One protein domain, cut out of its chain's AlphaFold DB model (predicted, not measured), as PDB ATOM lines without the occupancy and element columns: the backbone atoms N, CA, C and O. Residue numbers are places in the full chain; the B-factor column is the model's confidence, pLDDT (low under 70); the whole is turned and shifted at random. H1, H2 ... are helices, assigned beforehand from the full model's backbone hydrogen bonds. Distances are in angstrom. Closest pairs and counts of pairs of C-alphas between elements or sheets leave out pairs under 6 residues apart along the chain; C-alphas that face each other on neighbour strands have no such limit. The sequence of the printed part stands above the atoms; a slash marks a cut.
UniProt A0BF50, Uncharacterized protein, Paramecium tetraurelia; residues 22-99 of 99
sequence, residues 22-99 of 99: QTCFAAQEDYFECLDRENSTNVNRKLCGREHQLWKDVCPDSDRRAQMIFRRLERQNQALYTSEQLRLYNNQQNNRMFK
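Overview. This is residues 22 to 99 of the 99 residues of an uncharacterized protein of Paramecium tetraurelia (UniProt A0BF50). The longest helix, H3, runs slantwise away from a helical hairpin of H1 and H2, and at its far end the chain folds back into H4, which makes an open V with H3. The result is an elongated zigzag of helices with few contacts outside the hairpin, and residues 90 to 99, of which 90 to 97 belong to H4, stick out free. The printed part has 78 residues with four named helices, in the order H1, H2, H3, H4, and no named strand; its class is all helix. The whole is loose, with a radius of gyration of the C-alphas of 14.7 A, and the C-alphas span 42 by 25 by 17 A.

Along the chain. H3 holds residues 61 to 80, 28.7 A from first to last C-alpha, from C-alpha 61 at (-29.456, -37.066, 4.856) to C-alpha 80 at (-43.163, -20.982, -14.616). Before it in the chain come H1, residues 22 to 37, 22.6 A long, beginning with C-alpha 22 at (-40.338, -30.806, 14.267), and H2, residues 49 to 58, 14.5 A long. After it comes H4, residues 83 to 97, 21.5 A long, ending with C-alpha 97 at (-53.266, -40.061, -8.664).

Arrangement. H3 touches no helix. It is close to but not clearly touching H1, the closest C-alphas being those of Gln 28 and Gln 67, 7.9 A apart; the two run the same way at a steep tilt of 40 degrees. H3 is also close to but not clearly touching H2, the closest C-alphas being those of Lys 56 and Arg 64, 7.7 A apart, at a steep tilt of 51 degrees, opposite ways. H1 and H2 form a helical hairpin: they touch, the closest C-alphas being those of Tyr 31 and Glu 51 at 4.7 A, and run opposite ways at a shallow tilt of 20 degrees. H4 is close to but not clearly touching H3, the closest C-alphas being those of Asn 77 and Leu 86, 7.1 A apart, at a steep tilt of 55 degrees, opposite ways. H4 is apart from H1 and from H2. In H1, H2, H3 and H4 every backbone O i to N i+4 pair is within hydrogen-bond range.

Size, cuts and confidence. The two C-alphas farthest apart are those of Lys 46 and Lys 99, at 45.7 A. Without residues 90 to 99 the body has 68 residues and spans 37 by 23 by 16 A. The printed part has no cut, and residue 99 is the chain's last. The link from H1 to H2, 11 residues, is long; those from H2 to H3 and from H3 to H4 are tight, with 2 residues each. The mean pLDDT of the printed part is 80.6, and it is under 70 at residues 40 to 46 and 94 to 99.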
ATOM      1  N   GLN A  22     -40.028 -32.212  14.015       87.56
ATOM      2  CA  GLN A  22     -40.338 -30.806  14.267       87.56
ATOM      3  C   GLN A  22     -39.072 -29.943  14.271       87.56
ATOM      4  O   GLN A  22     -39.040 -28.900  13.625       87.56
ATOM      5  N   THR A  23     -38.012 -30.390  14.950       88.62
ATOM      6  CA  THR A  23     -36.727 -29.675  14.973       88.62
ATOM      7  C   THR A  23     -36.101 -29.608  13.583       88.62
ATOM      8  O   THR A  23     -35.572 -28.571  13.192       88.62
ATOM      9  N   CYS A  24     -36.188 -30.696  12.818       90.62
ATOM     10  CA  CYS A  24     -35.679 -30.740  11.458       90.62
ATOM     11  C   CYS A  24     -36.418 -29.779  10.517       90.62
ATOM     12  O   CYS A  24     -35.769 -29.018   9.800       90.62
ATOM     13  N   PHE A  25     -37.754 -29.774  10.531       89.94
ATOM     14  CA  PHE A  25     -38.528 -28.871   9.678       89.94
ATOM     15  C   PHE A  25     -38.334 -27.402  10.061       89.94
ATOM     16  O   PHE A  25     -38.176 -26.580   9.167       89.94
ATOM     17  N   ALA A  26     -38.220 -27.081  11.354       92.44
ATOM     18  CA  ALA A  26     -37.891 -25.722  11.786       92.44
ATOM     19  C   ALA A  26     -36.513 -25.269  11.263       92.44
ATOM     20  O   ALA A  26     -36.389 -24.207  10.661       92.44
ATOM     21  N   ALA A  27     -35.476 -26.106  11.397       91.88
ATOM     22  CA  ALA A  27     -34.146 -25.777  10.877       91.88
ATOM     23  C   ALA A  27     -34.106 -25.699   9.337       91.88
ATOM     24  O   ALA A  27     -33.316 -24.942   8.770       91.88
ATOM     25  N   GLN A  28     -34.945 -26.486   8.654       93.44
ATOM     26  CA  GLN A  28     -35.132 -26.398   7.207       93.44
ATOM     27  C   GLN A  28     -35.725 -25.041   6.821       93.44
ATOM     28  O   GLN A  28     -35.201 -24.412   5.903       93.44
ATOM     29  N   GLU A  29     -36.791 -24.600   7.494       94.00
ATOM     30  CA  GLU A  29     -37.428 -23.298   7.267       94.00
ATOM     31  C   GLU A  29     -36.422 -22.158   7.450       94.00
ATOM     32  O   GLU A  29     -36.206 -21.406   6.503       94.00
ATOM     33  N   ASP A  30     -35.702 -22.115   8.576       93.56
ATOM     34  CA  ASP A  30     -34.681 -21.089   8.847       93.56
ATOM     35  C   ASP A  30     -33.613 -21.016   7.738       93.56
ATOM     36  O   ASP A  30     -33.235 -19.942   7.255       93.56
ATOM     37  N   TYR A  31     -33.114 -22.176   7.298       92.25
ATOM     38  CA  TYR A  31     -32.118 -22.242   6.229       92.25
ATOM     39  C   TYR A  31     -32.682 -21.758   4.891       92.25
ATOM     40  O   TYR A  31     -32.014 -21.044   4.140       92.25
ATOM     41  N   PHE A  32     -33.917 -22.139   4.591       90.88
ATOM     42  CA  PHE A  32     -34.602 -21.813   3.352       90.88
ATOM     43  C   PHE A  32     -34.964 -20.329   3.274       90.88
ATOM     44  O   PHE A  32     -34.676 -19.704   2.252       90.88
ATOM     45  N   GLU A  33     -35.456 -19.742   4.361       90.94
ATOM     46  CA  GLU A  33     -35.682 -18.302   4.480       90.94
ATOM     47  C   GLU A  33     -34.388 -17.508   4.295       90.94
ATOM     48  O   GLU A  33     -34.366 -16.514   3.564       90.94
ATOM     49  N   CYS A  34     -33.282 -17.970   4.887       89.94
ATOM     50  CA  CYS A  34     -31.985 -17.339   4.674       89.94
ATOM     51  C   CYS A  34     -31.586 -17.368   3.190       89.94
ATOM     52  O   CYS A  34     -31.214 -16.340   2.626       89.94
ATOM     53  N   LEU A  35     -31.707 -18.521   2.524       87.06
ATOM     54  CA  LEU A  35     -31.403 -18.636   1.094       87.06
ATOM     55  C   LEU A  35     -32.283 -17.717   0.231       87.06
ATOM     56  O   LEU A  35     -31.788 -17.163  -0.754       87.06
ATOM     57  N   ASP A  36     -33.560 -17.554   0.585       86.31
ATOM     58  CA  ASP A  36     -34.487 -16.669  -0.125       86.31
ATOM     59  C   ASP A  36     -34.141 -15.188   0.081       86.31
ATOM     60  O   ASP A  36     -34.116 -14.436  -0.896       86.31
ATOM     61  N   ARG A  37     -33.772 -14.780   1.305       84.69
ATOM     62  CA  ARG A  37     -33.285 -13.421   1.599       84.69
ATOM     63  C   ARG A  37     -32.046 -13.065   0.781       84.69
ATOM     64  O   ARG A  37     -31.956 -11.967   0.243       84.69
ATOM     65  N   GLU A  38     -31.112 -14.002   0.654       82.75
ATOM     66  CA  GLU A  38     -29.870 -13.810  -0.104       82.75
ATOM     67  C   GLU A  38     -30.053 -13.991  -1.625       82.75
ATOM     68  O   GLU A  38     -29.078 -13.953  -2.379       82.75
ATOM     69  N   ASN A  39     -31.287 -14.236  -2.094       72.56
ATOM     70  CA  ASN A  39     -31.621 -14.594  -3.477       72.56
ATOM     71  C   ASN A  39     -30.722 -15.721  -4.040       72.56
ATOM     72  O   ASN A  39     -30.386 -15.762  -5.228       72.56
ATOM     73  N   SER A  40     -30.288 -16.644  -3.175       65.12
ATOM     74  CA  SER A  40     -29.372 -17.718  -3.541       65.12
ATOM     75  C   SER A  40     -30.159 -18.966  -3.906       65.12
ATOM     76  O   SER A  40     -30.775 -19.620  -3.068       65.12
ATOM     77  N   THR A  41     -30.120 -19.332  -5.185       59.75
ATOM     78  CA  THR A  41     -30.942 -20.427  -5.702       59.75
ATOM     79  C   THR A  41     -30.431 -21.816  -5.350       59.75
ATOM     80  O   THR A  41     -31.238 -22.730  -5.431       59.75
ATOM     81  N   ASN A  42     -29.157 -22.014  -4.976       56.41
ATOM     82  CA  ASN A  42     -28.653 -23.350  -4.603       56.41
ATOM     83  C   ASN A  42     -27.233 -23.431  -3.991       56.41
ATOM     84  O   ASN A  42     -26.812 -24.533  -3.640       56.41
ATOM     85  N   VAL A  43     -26.430 -22.354  -3.920       53.94
ATOM     86  CA  VAL A  43     -24.957 -22.553  -3.913       53.94
ATOM     87  C   VAL A  43     -24.164 -21.722  -2.900       53.94
ATOM     88  O   VAL A  43     -23.061 -22.136  -2.538       53.94
ATOM     89  N   ASN A  44     -24.689 -20.632  -2.332       55.03
ATOM     90  CA  ASN A  44     -23.914 -19.853  -1.357       55.03
ATOM     91  C   ASN A  44     -24.100 -20.347   0.084       55.03
ATOM     92  O   ASN A  44     -24.538 -19.619   0.971       55.03
ATOM     93  N   ARG A  45     -23.642 -21.580   0.344       60.28
ATOM     94  CA  ARG A  45     -23.509 -22.154   1.703       60.28
ATOM     95  C   ARG A  45     -22.699 -21.264   2.657       60.28
ATOM     96  O   ARG A  45     -22.771 -21.443   3.862       60.28
ATOM     97  N   LYS A  46     -21.906 -20.331   2.116       65.88
ATOM     98  CA  LYS A  46     -21.127 -19.353   2.882       65.88
ATOM     99  C   LYS A  46     -21.979 -18.238   3.494       65.88
ATOM    100  O   LYS A  46     -21.577 -17.711   4.521       65.88
ATOM    101  N   LEU A  47     -23.109 -17.881   2.878       75.50
ATOM    102  CA  LEU A  47     -23.974 -16.802   3.371       75.50
ATOM    103  C   LEU A  47     -24.901 -17.295   4.491       75.50
ATOM    104  O   LEU A  47     -25.049 -16.615   5.496       75.50
ATOM    105  N   CYS A  48     -25.428 -18.516   4.357       87.12
ATOM    106  CA  CYS A  48     -26.321 -19.158   5.332       87.12
ATOM    107  C   CYS A  48     -25.639 -20.339   6.042       87.12
ATOM    108  O   CYS A  48     -26.199 -21.429   6.161       87.12
ATOM    109  N   GLY A  49     -24.364 -20.172   6.413       86.94
ATOM    110  CA  GLY A  49     -23.534 -21.269   6.920       86.94
ATOM    111  C   GLY A  49     -23.999 -21.814   8.269       86.94
ATOM    112  O   GLY A  49     -23.913 -23.021   8.500       86.94
ATOM    113  N   ARG A  50     -24.528 -20.943   9.134       90.12
ATOM    114  CA  ARG A  50     -25.045 -21.315  10.455       90.12
ATOM    115  C   ARG A  50     -26.314 -22.153  10.327       90.12
ATOM    116  O   ARG A  50     -26.391 -23.233  10.905       90.12
ATOM    117  N   GLU A  51     -27.277 -21.670   9.556       92.25
ATOM    118  CA  GLU A  51     -28.576 -22.304   9.345       92.25
ATOM    119  C   GLU A  51     -28.402 -23.633   8.598       92.25
ATOM    120  O   GLU A  51     -28.976 -24.650   8.981       92.25
ATOM    121  N   HIS A  52     -27.507 -23.668   7.604       91.44
ATOM    122  CA  HIS A  52     -27.138 -24.901   6.911       91.44
ATOM    123  C   HIS A  52     -26.533 -25.951   7.853       91.44
ATOM    124  O   HIS A  52     -26.817 -27.140   7.706       91.44
ATOM    125  N   GLN A  53     -25.677 -25.536   8.796       90.69
ATOM    126  CA  GLN A  53     -25.073 -26.461   9.752       90.69
ATOM    127  C   GLN A  53     -26.119 -27.006  10.725       90.69
ATOM    128  O   GLN A  53     -26.197 -28.219  10.886       90.69
ATOM    129  N   LEU A  54     -26.980 -26.143  11.275       91.44
ATOM    130  CA  LEU A  54     -28.064 -26.569  12.159       91.44
ATOM    131  C   LEU A  54     -28.972 -27.585  11.463       91.44
ATOM    132  O   LEU A  54     -29.197 -28.670  11.989       91.44
ATOM    133  N   TRP A  55     -29.418 -27.274  10.245       92.06
ATOM    134  CA  TRP A  55     -30.222 -28.174   9.423       92.06
ATOM    135  C   TRP A  55     -29.531 -29.524   9.182       92.06
ATOM    136  O   TRP A  55     -30.166 -30.575   9.246       92.06
ATOM    137  N   LYS A  56     -28.210 -29.531   8.969       90.94
ATOM    138  CA  LYS A  56     -27.430 -30.770   8.857       90.94
ATOM    139  C   LYS A  56     -27.321 -31.559  10.160       90.94
ATOM    140  O   LYS A  56     -27.246 -32.784  10.098       90.94
ATOM    141  N   ASP A  57     -27.285 -30.889  11.298       90.31
ATOM    142  CA  ASP A  57     -27.124 -31.552  12.590       90.31
ATOM    143  C   ASP A  57     -28.430 -32.214  13.048       90.31
ATOM    144  O   ASP A  57     -28.394 -33.263  13.686       90.31
ATOM    145  N   VAL A  58     -29.585 -31.640  12.691       90.19
ATOM    146  CA  VAL A  58     -30.895 -32.120  13.169       90.19
ATOM    147  C   VAL A  58     -31.680 -32.960  12.158       90.19
ATOM    148  O   VAL A  58     -32.557 -33.724  12.562       90.19
ATOM    149  N   CYS A  59     -31.401 -32.831  10.857       88.38
ATOM    150  CA  CYS A  59     -32.094 -33.584   9.810       88.38
ATOM    151  C   CYS A  59     -31.225 -34.716   9.251       88.38
ATOM    152  O   CYS A  59     -30.071 -34.466   8.895       88.38
ATOM    153  N   PRO A  60     -31.765 -35.926   9.041       90.00
ATOM    154  CA  PRO A  60     -31.057 -37.007   8.356       90.00
ATOM    155  C   PRO A  60     -30.843 -36.705   6.862       90.00
ATOM    156  O   PRO A  60     -31.568 -35.926   6.242       90.00
ATOM    157  N   ASP A  61     -29.845 -37.351   6.248       87.00
ATOM    158  CA  ASP A  61     -29.456 -37.066   4.856       87.00
ATOM    159  C   ASP A  61     -30.571 -37.340   3.832       87.00
ATOM    160  O   ASP A  61     -30.702 -36.595   2.861       87.00
ATOM    161  N   SER A  62     -31.389 -38.372   4.060       84.75
ATOM    162  CA  SER A  62     -32.550 -38.714   3.226       84.75
ATOM    163  C   SER A  62     -33.537 -37.557   3.122       84.75
ATOM    164  O   SER A  62     -33.904 -37.145   2.019       84.75
ATOM    165  N   ASP A  63     -33.923 -37.005   4.268       87.19
ATOM    166  CA  ASP A  63     -34.916 -35.943   4.365       87.19
ATOM    167  C   ASP A  63     -34.348 -34.639   3.820       87.19
ATOM    168  O   ASP A  63     -35.004 -33.976   3.021       87.19
ATOM    169  N   ARG A  64     -33.077 -34.335   4.104       89.88
ATOM    170  CA  ARG A  64     -32.411 -33.167   3.511       89.88
ATOM    171  C   ARG A  64     -32.400 -33.205   1.983       89.88
ATOM    172  O   ARG A  64     -32.648 -32.189   1.330       89.88
ATOM    173  N   ARG A  65     -32.125 -34.373   1.387       88.00
ATOM    174  CA  ARG A  65     -32.177 -34.551  -0.074       88.00
ATOM    175  C   ARG A  65     -33.583 -34.330  -0.610       88.00
ATOM    176  O   ARG A  65     -33.736 -33.606  -1.593       88.00
ATOM    177  N   ALA A  66     -34.589 -34.922   0.031       88.44
ATOM    178  CA  ALA A  66     -35.982 -34.749  -0.361       88.44
ATOM    179  C   ALA A  66     -36.398 -33.269  -0.292       88.44
ATOM    180  O   ALA A  66     -36.888 -32.722  -1.278       88.44
ATOM    181  N   GLN A  67     -36.108 -32.589   0.818       90.38
ATOM    182  CA  GLN A  67     -36.416 -31.172   1.036       90.38
ATOM    183  C   GLN A  67     -35.772 -30.264  -0.026       90.38
ATOM    184  O   GLN A  67     -36.433 -29.377  -0.560       90.38
ATOM    185  N   MET A  68     -34.517 -30.516  -0.415       88.44
ATOM    186  CA  MET A  68     -33.860 -29.761  -1.494       88.44
ATOM    187  C   MET A  68     -34.495 -29.998  -2.869       88.44
ATOM    188  O   MET A  68     -34.592 -29.065  -3.671       88.44
ATOM    189  N   ILE A  69     -34.932 -31.228  -3.160       87.44
ATOM    190  CA  ILE A  69     -35.661 -31.539  -4.398       87.44
ATOM    191  C   ILE A  69     -36.993 -30.783  -4.419       87.44
ATOM    192  O   ILE A  69     -37.296 -30.126  -5.416       87.44
ATOM    193  N   PHE A  70     -37.750 -30.817  -3.319       87.00
ATOM    194  CA  PHE A  70     -39.016 -30.091  -3.201       87.00
ATOM    195  C   PHE A  70     -38.828 -28.582  -3.345       87.00
ATOM    196  O   PHE A  70     -39.526 -27.971  -4.151       87.00
ATOM    197  N   ARG A  71     -37.827 -27.991  -2.681       87.12
ATOM    198  CA  ARG A  71     -37.489 -26.565  -2.834       87.12
ATOM    199  C   ARG A  71     -37.161 -26.207  -4.283       87.12
ATOM    200  O   ARG A  71     -37.609 -25.182  -4.796       87.12
ATOM    201  N   ARG A  72     -36.388 -27.047  -4.980       85.19
ATOM    202  CA  ARG A  72     -36.070 -26.827  -6.399       85.19
ATOM    203  C   ARG A  72     -37.330 -26.843  -7.264       85.19
ATOM    204  O   ARG A  72     -37.471 -25.972  -8.121       85.19
ATOM    205  N   LEU A  73     -38.219 -27.811  -7.043       83.88
ATOM    206  CA  LEU A  73     -39.498 -27.903  -7.749       83.88
ATOM    207  C   LEU A  73     -40.378 -26.685  -7.461       83.88
ATOM    208  O   LEU A  73     -40.934 -26.111  -8.388       83.88
ATOM    209  N   GLU A  74     -40.454 -26.242  -6.207       84.06
ATOM    210  CA  GLU A  74     -41.208 -25.053  -5.812       84.06
ATOM    211  C   GLU A  74     -40.704 -23.790  -6.520       84.06
ATOM    212  O   GLU A  74     -41.495 -23.050  -7.100       84.06
ATOM    213  N   ARG A  75     -39.384 -23.571  -6.568       83.12
ATOM    214  CA  ARG A  75     -38.797 -22.423  -7.278       83.12
ATOM    215  C   ARG A  75     -39.038 -22.484  -8.786       83.12
ATOM    216  O   ARG A  75     -39.304 -21.454  -9.399       83.12
ATOM    217  N   GLN A  76     -38.964 -23.671  -9.393       82.56
ATOM    218  CA  GLN A  76     -39.317 -23.855 -10.807       82.56
ATOM    219  C   GLN A  76     -40.790 -23.523 -11.050       82.56
ATOM    220  O   GLN A  76     -41.118 -22.798 -11.982       82.56
ATOM    221  N   ASN A  77     -41.660 -24.002 -10.172       80.50
ATOM    222  CA  ASN A  77     -43.088 -23.748 -10.209       80.50
ATOM    223  C   ASN A  77     -43.416 -22.253 -10.095       80.50
ATOM    224  O   ASN A  77     -44.165 -21.740 -10.919       80.50
ATOM    225  N   GLN A  78     -42.812 -21.545  -9.138       77.94
ATOM    226  CA  GLN A  78     -42.968 -20.094  -8.974       77.94
ATOM    227  C   GLN A  78     -42.456 -19.297 -10.186       77.94
ATOM    228  O   GLN A  78     -42.989 -18.234 -10.487       77.94
ATOM    229  N   ALA A  79     -41.431 -19.795 -10.887       79.25
ATOM    230  CA  ALA A  79     -40.900 -19.150 -12.086       79.25
ATOM    231  C   ALA A  79     -41.754 -19.396 -13.342       79.25
ATOM    232  O   ALA A  79     -41.769 -18.563 -14.246       79.25
ATOM    233  N   LEU A  80     -42.425 -20.548 -13.425       75.69
ATOM    234  CA  LEU A  80     -43.163 -20.982 -14.616       75.69
ATOM    235  C   LEU A  80     -44.652 -20.638 -14.574       75.69
ATOM    236  O   LEU A  80     -45.283 -20.545 -15.625       75.69
ATOM    237  N   TYR A  81     -45.218 -20.479 -13.381       76.06
ATOM    238  CA  TYR A  81     -46.658 -20.413 -13.187       76.06
ATOM    239  C   TYR A  81     -47.044 -19.305 -12.215       76.06
ATOM    240  O   TYR A  81     -46.386 -19.076 -11.201       76.06
ATOM    241  N   THR A  82     -48.181 -18.662 -12.476       79.50
ATOM    242  CA  THR A  82     -48.836 -17.840 -11.454       79.50
ATOM    243  C   THR A  82     -49.362 -18.726 -10.321       79.50
ATOM    244  O   THR A  82     -49.590 -19.928 -10.489       79.50
ATOM    245  N   SER A  83     -49.613 -18.134  -9.152       75.94
ATOM    246  CA  SER A  83     -50.198 -18.839  -8.001       75.94
ATOM    247  C   SER A  83     -51.508 -19.559  -8.354       75.94
ATOM    248  O   SER A  83     -51.748 -20.688  -7.918       75.94
ATOM    249  N   GLU A  84     -52.336 -18.944  -9.200       76.94
ATOM    250  CA  GLU A  84     -53.580 -19.536  -9.685       76.94
ATOM    251  C   GLU A  84     -53.337 -20.740 -10.609       76.94
ATOM    252  O   GLU A  84     -53.978 -21.782 -10.446       76.94
ATOM    253  N   GLN A  85     -52.364 -20.644 -11.520       79.00
ATOM    254  CA  GLN A  85     -51.972 -21.748 -12.400       79.00
ATOM    255  C   GLN A  85     -51.400 -22.934 -11.611       79.00
ATOM    256  O   GLN A  85     -51.728 -24.081 -11.915       79.00
ATOM    257  N   LEU A  86     -50.632 -22.678 -10.547       74.38
ATOM    258  CA  LEU A  86     -50.126 -23.727  -9.653       74.38
ATOM    259  C   LEU A  86     -51.238 -24.460  -8.917       74.38
ATOM    260  O   LEU A  86     -51.226 -25.689  -8.834       74.38
ATOM    261  N   ARG A  87     -52.229 -23.718  -8.416       78.00
ATOM    262  CA  ARG A  87     -53.397 -24.310  -7.756       78.00
ATOM    263  C   ARG A  87     -54.161 -25.233  -8.705       78.00
ATOM    264  O   ARG A  87     -54.585 -26.315  -8.298       78.00
ATOM    265  N   LEU A  88     -54.337 -24.819  -9.962       76.50
ATOM    266  CA  LEU A  88     -55.002 -25.627 -10.987       76.50
ATOM    267  C   LEU A  88     -54.180 -26.871 -11.349       76.50
ATOM    268  O   LEU A  88     -54.734 -27.969 -11.394       76.50
ATOM    269  N   TYR A  89     -52.867 -26.721 -11.537       74.75
ATOM    270  CA  TYR A  89     -51.957 -27.826 -11.840       74.75
ATOM    271  C   TYR A  89     -51.939 -28.883 -10.726       74.75
ATOM    272  O   TYR A  89     -52.151 -30.065 -10.995       74.75
ATOM    273  N   ASN A  90     -51.782 -28.467  -9.465       75.06
ATOM    274  CA  ASN A  90     -51.764 -29.381  -8.319       75.06
ATOM    275  C   ASN A  90     -53.103 -30.112  -8.140       75.06
ATOM    276  O   ASN A  90     -53.118 -31.316  -7.888       75.06
ATOM    277  N   ASN A  91     -54.234 -29.425  -8.341       77.06
ATOM    278  CA  ASN A  91     -55.550 -30.072  -8.330       77.06
ATOM    279  C   ASN A  91     -55.697 -31.109  -9.450       77.06
ATOM    280  O   ASN A  91     -56.268 -32.176  -9.230       77.06
ATOM    281  N   GLN A  92     -55.184 -30.832 -10.652       75.62
ATOM    282  CA  GLN A  92     -55.225 -31.793 -11.755       75.62
ATOM    283  C   GLN A  92     -54.326 -33.010 -11.506       75.62
ATOM    284  O   GLN A  92     -54.747 -34.128 -11.793       75.62
ATOM    285  N   GLN A  93     -53.123 -32.817 -10.958       71.81
ATOM    286  CA  GLN A  93     -52.210 -33.917 -10.628       71.81
ATOM    287  C   GLN A  93     -52.758 -34.801  -9.501       71.81
ATOM    288  O   GLN A  93     -52.789 -36.021  -9.651       71.81
ATOM    289  N   ASN A  94     -53.283 -34.207  -8.424       63.19
ATOM    290  CA  ASN A  94     -53.909 -34.967  -7.339       63.19
ATOM    291  C   ASN A  94     -55.091 -35.798  -7.854       63.19
ATOM    292  O   ASN A  94     -55.157 -36.993  -7.596       63.19
ATOM    293  N   ASN A  95     -55.966 -35.222  -8.683       61.94
ATOM    294  CA  ASN A  95     -57.095 -35.955  -9.267       61.94
ATOM    295  C   ASN A  95     -56.689 -37.087 -10.231       61.94
ATOM    296  O   ASN A  95     -57.504 -37.967 -10.503       61.94
ATOM    297  N   ARG A  96     -55.461 -37.078 -10.767       58.19
ATOM    298  CA  ARG A  96     -54.924 -38.176 -11.588       58.19
ATOM    299  C   ARG A  96     -54.333 -39.311 -10.756       58.19
ATOM    300  O   ARG A  96     -54.360 -40.436 -11.225       58.19
ATOM    301  N   MET A  97     -53.821 -39.033  -9.557       52.41
ATOM    302  CA  MET A  97     -53.266 -40.061  -8.664       52.41
ATOM    303  C   MET A  97     -54.338 -40.878  -7.925       52.41
ATOM    304  O   MET A  97     -54.035 -41.957  -7.428       52.41
ATOM    305  N   PHE A  98     -55.580 -40.386  -7.862       51.34
ATOM    306  CA  PHE A  98     -56.714 -41.069  -7.216       51.34
ATOM    307  C   PHE A  98     -57.692 -41.737  -8.204       51.34
ATOM    308  O   PHE A  98     -58.820 -42.050  -7.824       51.34
ATOM    309  N   LYS A  99     -57.289 -41.935  -9.464       44.72
ATOM    310  CA  LYS A  99     -58.015 -42.733 -10.466       44.72
ATOM    311  C   LYS A  99     -57.232 -43.991 -10.794       44.72
ATOM    312  O   LYS A  99     -57.902 -45.022 -11.006       44.72
TER     313      LYS A  99